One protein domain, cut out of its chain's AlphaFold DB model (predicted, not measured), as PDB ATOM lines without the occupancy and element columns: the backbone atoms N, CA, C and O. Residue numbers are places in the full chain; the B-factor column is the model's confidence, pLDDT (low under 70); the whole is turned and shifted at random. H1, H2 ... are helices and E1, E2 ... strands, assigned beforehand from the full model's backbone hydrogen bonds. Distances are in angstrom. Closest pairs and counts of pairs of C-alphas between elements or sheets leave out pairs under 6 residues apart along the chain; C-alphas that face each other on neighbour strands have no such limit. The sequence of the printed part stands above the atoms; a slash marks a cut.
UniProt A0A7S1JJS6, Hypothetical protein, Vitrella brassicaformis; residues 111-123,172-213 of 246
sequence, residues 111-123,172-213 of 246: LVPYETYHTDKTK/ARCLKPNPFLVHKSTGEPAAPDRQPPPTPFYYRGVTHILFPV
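This is residues 111 to 123 and 172 to 213 of the 246 residues of the protein "Hypothetical protein" of Vitrella brassicaformis (UniProt A0A7S1JJS6). With little regular structure, this is a loose, open frame: two tiny antiparallel strand pairs far apart, E1 - E2 and E3 - E4, joined by unnamed stretches, with helix H1 beside the first. The printed part has 55 residues, 21 in named elements, ordered E1, H1, E2, E3, E4; the class is mixed. The radius of gyration of the C-alphas is 12.9 A; the spans are 35 by 28 by 17 A.

Look at E1, residues 111 to 113, and E2, residues 181 to 183: N 112 and O 182, 2.9 A, are within hydrogen-bond range. H1, residues 114 to 122, has every O i to N i+4 pair within range; its closest C-alpha to E2 is Tyr 114, 5.7 A from Val 182. The hairpin of E3, residues 201 to 203, and E4, residues 206 to 208, has N 206 and O 203 at 3.1 A; both strands are apart from E1, H1 and E2.

Find E1 at C-alpha 111, (164.933, 244.183, 161.482); H1 spans 12.1 A from first to last C-alpha; E4 ends at C-alpha 208, (167.074, 269.152, 161.512).

Residues 124 to 171 are cut out, a 27.1 A gap between C-alphas 123 and 172. E2 to E3 is a long link. Residues 172 to 176 and 199 to 213 have pLDDT under 70.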
ATOM      1  N   LEU A 111     164.900 242.763 161.162       91.81
ATOM      2  CA  LEU A 111     164.933 244.183 161.482       91.81
ATOM      3  C   LEU A 111     163.559 244.811 161.261       91.81
ATOM      4  O   LEU A 111     162.888 244.574 160.258       91.81
ATOM      5  N   VAL A 112     163.137 245.634 162.214       92.50
ATOM      6  CA  VAL A 112     161.855 246.339 162.195       92.50
ATOM      7  C   VAL A 112     162.096 247.798 162.598       92.50
ATOM      8  O   VAL A 112     162.967 248.068 163.428       92.50
ATOM      9  N   PRO A 113     161.350 248.771 162.042       92.62
ATOM     10  CA  PRO A 113     161.385 250.143 162.532       92.62
ATOM     11  C   PRO A 113     161.093 250.218 164.032       92.62
ATOM     12  O   PRO A 113     160.135 249.611 164.513       92.62
ATOM     13  N   TYR A 114     161.855 251.032 164.761       90.25
ATOM     14  CA  TYR A 114     161.667 251.248 166.196       90.25
ATOM     15  C   TYR A 114     160.222 251.631 166.555       90.25
ATOM     16  O   TYR A 114     159.656 251.114 167.517       90.25
ATOM     17  N   GLU A 115     159.590 252.486 165.740       87.12
ATOM     18  CA  GLU A 115     158.186 252.880 165.914       87.12
ATOM     19  C   GLU A 115     157.245 251.669 165.880       87.12
ATOM     20  O   GLU A 115     156.368 251.539 166.734       87.12
ATOM     21  N   THR A 116     157.443 250.764 164.921       90.00
ATOM     22  CA  THR A 116     156.646 249.543 164.772       90.00
ATOM     23  C   THR A 116     156.894 248.590 165.937       90.00
ATOM     24  O   THR A 116     155.934 248.151 166.558       90.00
ATOM     25  N   TYR A 117     158.156 248.356 166.309       91.38
ATOM     26  CA  TYR A 117     158.513 247.504 167.446       91.38
ATOM     27  C   TYR A 117     157.866 247.977 168.757       91.38
ATOM     28  O   TYR A 117     157.241 247.195 169.476       91.38
ATOM     29  N   HIS A 118     157.973 249.273 169.063       87.12
ATOM     30  CA  HIS A 118     157.386 249.837 170.275       87.12
ATOM     31  C   HIS A 118     155.856 249.802 170.221       87.12
ATOM     32  O   HIS A 118     155.206 249.500 171.224       87.12
ATOM     33  N   THR A 119     155.268 250.086 169.056       88.69
ATOM     34  CA  THR A 119     153.816 249.997 168.863       88.69
ATOM     35  C   THR A 119     153.335 248.575 169.111       88.69
ATOM     36  O   THR A 119     152.412 248.398 169.893       88.69
ATOM     37  N   ASP A 120     153.984 247.566 168.539       87.19
ATOM     38  CA  ASP A 120     153.597 246.164 168.705       87.19
ATOM     39  C   ASP A 120     153.715 245.704 170.164       87.19
ATOM     40  O   ASP A 120     152.817 245.031 170.665       87.19
ATOM     41  N   LYS A 121     154.758 246.141 170.887       85.81
ATOM     42  CA  LYS A 121     154.921 245.842 172.320       85.81
ATOM     43  C   LYS A 121     153.909 246.544 173.222       85.81
ATOM     44  O   LYS A 121     153.535 246.005 174.260       85.81
ATOM     45  N   THR A 122     153.498 247.760 172.869       84.12
ATOM     46  CA  THR A 122     152.585 248.573 173.692       84.12
ATOM     47  C   THR A 122     151.124 248.463 173.272       84.12
ATOM     48  O   THR A 122     150.241 248.920 174.005       84.12
ATOM     49  N   LYS A 123     150.844 247.844 172.120       81.25
ATOM     50  CA  LYS A 123     149.496 247.651 171.600       81.25
ATOM     51  C   LYS A 123     148.702 246.788 172.569       81.25
ATOM     52  O   LYS A 123     148.872 245.578 172.661       81.25
ATOM     53  N   ALA A 172     153.029 264.181 151.184       50.75
ATOM     54  CA  ALA A 172     153.905 263.642 150.154       50.75
ATOM     55  C   ALA A 172     155.274 264.346 150.004       50.75
ATOM     56  O   ALA A 172     156.151 263.779 149.365       50.75
ATOM     57  N   ARG A 173     155.473 265.566 150.532       47.38
ATOM     58  CA  ARG A 173     156.778 266.265 150.516       47.38
ATOM     59  C   ARG A 173     157.439 266.383 151.887       47.38
ATOM     60  O   ARG A 173     158.564 266.869 151.967       47.38
ATOM     61  N   CYS A 174     156.776 265.935 152.950       52.91
ATOM     62  CA  CYS A 174     157.466 265.700 154.207       52.91
ATOM     63  C   CYS A 174     158.244 264.400 154.017       52.91
ATOM     64  O   CYS A 174     157.687 263.318 154.205       52.91
ATOM     65  N   LEU A 175     159.505 264.506 153.580       59.84
ATOM     66  CA  LEU A 175     160.453 263.402 153.711       59.84
ATOM     67  C   LEU A 175     160.339 262.958 155.163       59.84
ATOM     68  O   LEU A 175     160.531 263.801 156.023       59.84
ATOM     69  N   LYS A 176     159.902 261.731 155.447       66.75
ATOM     70  CA  LYS A 176     159.990 261.182 156.803       66.75
ATOM     71  C   LYS A 176     161.467 260.892 157.074       66.75
ATOM     72  O   LYS A 176     162.177 260.581 156.113       66.75
ATOM     73  N   PRO A 177     161.952 261.018 158.322       72.62
ATOM     74  CA  PRO A 177     163.304 260.580 158.600       72.62
ATOM     75  C   PRO A 177     163.354 259.076 158.324       72.62
ATOM     76  O   PRO A 177     162.343 258.378 158.470       72.62
ATOM     77  N   ASN A 178     164.511 258.585 157.892       82.12
ATOM     78  CA  ASN A 178     164.669 257.150 157.746       82.12
ATOM     79  C   ASN A 178     164.416 256.479 159.109       82.12
ATOM     80  O   ASN A 178     164.881 256.996 160.131       82.12
ATOM     81  N   PRO A 179     163.644 255.381 159.148       86.06
ATOM     82  CA  PRO A 179     163.319 254.727 160.402       86.06
ATOM     83  C   PRO A 179     164.589 254.167 161.039       86.06
ATOM     84  O   PRO A 179     165.403 253.542 160.363       86.06
ATOM     85  N   PHE A 180     164.732 254.364 162.347       89.75
ATOM     86  CA  PHE A 180     165.766 253.689 163.119       89.75
ATOM     87  C   PHE A 180     165.417 252.204 163.224       89.75
ATOM     88  O   PHE A 180     164.315 251.869 163.668       89.75
ATOM     89  N   LEU A 181     166.314 251.328 162.774       92.88
ATOM     90  CA  LEU A 181     166.064 249.890 162.722       92.88
ATOM     91  C   LEU A 181     166.520 249.208 164.013       92.88
ATOM     92  O   LEU A 181     167.621 249.466 164.507       92.88
ATOM     93  N   VAL A 182     165.678 248.316 164.531       93.75
ATOM     94  CA  VAL A 182     165.959 247.473 165.697       93.75
ATOM     95  C   VAL A 182     165.657 246.011 165.392       93.75
ATOM     96  O   VAL A 182     164.803 245.707 164.557       93.75
ATOM     97  N   HIS A 183     166.330 245.100 166.089       92.44
ATOM     98  CA  HIS A 183     166.025 243.675 166.027       92.44
ATOM     99  C   HIS A 183     164.631 243.400 166.589       92.44
ATOM    100  O   HIS A 183     164.282 243.841 167.684       92.44
ATOM    101  N   LYS A 184     163.821 242.635 165.858       91.75
ATOM    102  CA  LYS A 184     162.440 242.320 166.242       91.75
ATOM    103  C   LYS A 184     162.358 241.496 167.528       91.75
ATOM    104  O   LYS A 184     161.426 241.680 168.306       91.75
ATOM    105  N   SER A 185     163.315 240.596 167.748       91.56
ATOM    106  CA  SER A 185     163.385 239.727 168.926       91.56
ATOM    107  C   SER A 185     163.819 240.494 170.180       91.56
ATOM    108  O   SER A 185     163.125 240.465 171.197       91.56
ATOM    109  N   THR A 186     164.937 241.217 170.109       90.94
ATOM    110  CA  THR A 186     165.574 241.848 171.277       90.94
ATOM    111  C   THR A 186     165.190 243.315 171.461       90.94
ATOM    112  O   THR A 186     165.036 243.774 172.588       90.94
ATOM    113  N   GLY A 187     164.934 244.050 170.378       90.06
ATOM    114  CA  GLY A 187     164.803 245.513 170.376       90.06
ATOM    115  C   GLY A 187     166.131 246.258 170.361       90.06
ATOM    116  O   GLY A 187     166.134 247.485 170.442       90.06
ATOM    117  N   GLU A 188     167.248 245.537 170.275       92.44
ATOM    118  CA  GLU A 188     168.575 246.132 170.179       92.44
ATOM    119  C   GLU A 188     168.759 246.837 168.829       92.44
ATOM    120  O   GLU A 188     168.169 246.420 167.823       92.44
ATOM    121  N   PRO A 189     169.553 247.918 168.783       92.19
ATOM    122  CA  PRO A 189     169.793 248.650 167.549       92.19
ATOM    123  C   PRO A 189     170.514 247.775 166.520       92.19
ATOM    124  O   PRO A 189     171.458 247.061 166.855       92.19
ATOM    125  N   ALA A 190     170.102 247.871 165.253       90.00
ATOM    126  CA  ALA A 190     170.847 247.246 164.167       90.00
ATOM    127  C   ALA A 190     172.247 247.872 164.047       90.00
ATOM    128  O   ALA A 190     172.428 249.060 164.345       90.00
ATOM    129  N   ALA A 191     173.214 247.086 163.567       88.62
ATOM    130  CA  ALA A 191     174.581 247.534 163.302       88.62
ATOM    131  C   ALA A 191     174.616 248.817 162.438       88.62
ATOM    132  O   ALA A 191     173.748 248.995 161.579       88.62
ATOM    133  N   PRO A 192     175.617 249.701 162.618       85.62
ATOM    134  CA  PRO A 192     175.669 251.003 161.945       85.62
ATOM    135  C   PRO A 192     175.660 250.893 160.416       85.62
ATOM    136  O   PRO A 192     175.003 251.696 159.763       85.62
ATOM    137  N   ASP A 193     176.301 249.864 159.858       86.19
ATOM    138  CA  ASP A 193     176.361 249.624 158.409       86.19
ATOM    139  C   ASP A 193     174.991 249.284 157.803       86.19
ATOM    140  O   ASP A 193     174.768 249.456 156.607       86.19
ATOM    141  N   ARG A 194     174.066 248.803 158.640       83.62
ATOM    142  CA  ARG A 194     172.706 248.399 158.259       83.62
ATOM    143  C   ARG A 194     171.670 249.467 158.574       83.62
ATOM    144  O   ARG A 194     170.518 249.352 158.157       83.62
ATOM    145  N   GLN A 195     172.053 250.510 159.309       89.12
ATOM    146  CA  GLN A 195     171.173 251.648 159.505       89.12
ATOM    147  C   GLN A 195     171.058 252.415 158.186       89.12
ATOM    148  O   GLN A 195     172.060 252.659 157.507       89.12
ATOM    149  N   PRO A 196     169.843 252.829 157.803       84.06
ATOM    150  CA  PRO A 196     169.674 253.621 156.602       84.06
ATOM    151  C   PRO A 196     170.456 254.938 156.739       84.06
ATOM    152  O   PRO A 196     170.470 255.541 157.819       84.06
ATOM    153  N   PRO A 197     171.087 255.426 155.656       80.50
ATOM    154  CA  PRO A 197     171.917 256.618 155.724       80.50
ATOM    155  C   PRO A 197     171.087 257.828 156.174       80.50
ATOM    156  O   PRO A 197     169.889 257.897 155.882       80.50
ATOM    157  N   PRO A 198     171.691 258.815 156.853       72.75
ATOM    158  CA  PRO A 198     170.965 259.991 157.307       72.75
ATOM    159  C   PRO A 198     170.423 260.774 156.105       72.75
ATOM    160  O   PRO A 198     171.181 261.292 155.282       72.75
ATOM    161  N   THR A 199     169.099 260.880 156.005       67.81
ATOM    162  CA  THR A 199     168.423 261.717 155.011       67.81
ATOM    163  C   THR A 199     168.070 263.074 155.619       67.81
ATOM    164  O   THR A 199     167.677 263.148 156.787       67.81
ATOM    165  N   PRO A 200     168.213 264.184 154.869       61.91
ATOM    166  CA  PRO A 200     167.815 265.495 155.360       61.91
ATOM    167  C   PRO A 200     166.304 265.508 155.617       61.91
ATOM    168  O   PRO A 200     165.494 265.408 154.692       61.91
ATOM    169  N   PHE A 201     165.933 265.621 156.891       55.34
ATOM    170  CA  PHE A 201     164.551 265.659 157.339       55.34
ATOM    171  C   PHE A 201     164.077 267.110 157.465       55.34
ATOM    172  O   PHE A 201     164.693 267.930 158.151       55.34
ATOM    173  N   TYR A 202     162.962 267.429 156.806       51.81
ATOM    174  CA  TYR A 202     162.324 268.742 156.890       51.81
ATOM    175  C   TYR A 202     161.076 268.634 157.764       51.81
ATOM    176  O   TYR A 202     159.977 268.370 157.276       51.81
ATOM    177  N   TYR A 203     161.235 268.861 159.067       47.31
ATOM    178  CA  TYR A 203     160.099 269.032 159.970       47.31
ATOM    179  C   TYR A 203     159.835 270.517 160.171       47.31
ATOM    180  O   TYR A 203     160.717 271.260 160.589       47.31
ATOM    181  N   ARG A 204     158.611 270.968 159.869       50.03
ATOM    182  CA  ARG A 204     158.156 272.347 160.140       50.03
ATOM    183  C   ARG A 204     159.041 273.457 159.542       50.03
ATOM    184  O   ARG A 204     159.145 274.534 160.114       50.03
ATOM    185  N   GLY A 205     159.660 273.217 158.385       45.00
ATOM    186  CA  GLY A 205     160.474 274.233 157.704       45.00
ATOM    187  C   GLY A 205     161.826 274.525 158.365       45.00
ATOM    188  O   GLY A 205     162.502 275.458 157.942       45.00
ATOM    189  N   VAL A 206     162.238 273.722 159.352       44.47
ATOM    190  CA  VAL A 206     163.569 273.773 159.965       44.47
ATOM    191  C   VAL A 206     164.334 272.514 159.555       44.47
ATOM    192  O   VAL A 206     163.840 271.394 159.705       44.47
ATOM    193  N   THR A 207     165.524 272.685 158.978       42.09
ATOM    194  CA  THR A 207     166.432 271.579 158.648       42.09
ATOM    195  C   THR A 207     167.007 271.015 159.940       42.09
ATOM    196  O   THR A 207     167.950 271.578 160.493       42.09
ATOM    197  N   HIS A 208     166.457 269.909 160.431       44.69
ATOM    198  CA  HIS A 208     167.074 269.152 161.512       44.69
ATOM    199  C   HIS A 208     167.740 267.926 160.895       44.69
ATOM    200  O   HIS A 208     167.083 266.942 160.564       44.69
ATOM    201  N   ILE A 209     169.058 267.990 160.708       43.91
ATOM    202  CA  ILE A 209     169.842 266.768 160.548       43.91
ATOM    203  C   ILE A 209     169.928 266.184 161.962       43.91
ATOM    204  O   ILE A 209     170.578 266.773 162.821       43.91
ATOM    205  N   LEU A 210     169.217 265.081 162.221       44.25
ATOM    206  CA  LEU A 210     169.133 264.444 163.549       44.25
ATOM    207  C   LEU A 210     170.501 263.973 164.084       44.25
ATOM    208  O   LEU A 210     170.637 263.724 165.276       44.25
ATOM    209  N   PHE A 211     171.521 263.929 163.222       43.34
ATOM    210  CA  PHE A 211     172.911 263.650 163.567       43.34
ATOM    211  C   PHE A 211     173.810 264.696 162.891       43.34
ATOM    212  O   PHE A 211     173.990 264.636 161.671       43.34
ATOM    213  N   PRO A 212     174.336 265.700 163.616       37.88
ATOM    214  CA  PRO A 212     175.148 266.738 163.001       37.88
ATOM    215  C   PRO A 212     176.469 266.138 162.511       37.88
ATOM    216  O   PRO A 212     177.375 265.859 163.289       37.88
ATOM    217  N   VAL A 213     176.591 265.969 161.197       45.66
ATOM    218  CA  VAL A 213     177.902 265.875 160.552       45.66
ATOM    219  C   VAL A 213     178.476 267.295 160.540       45.66
ATOM    220  O   VAL A 213     177.761 268.206 160.105       45.66
TER     221      VAL A 213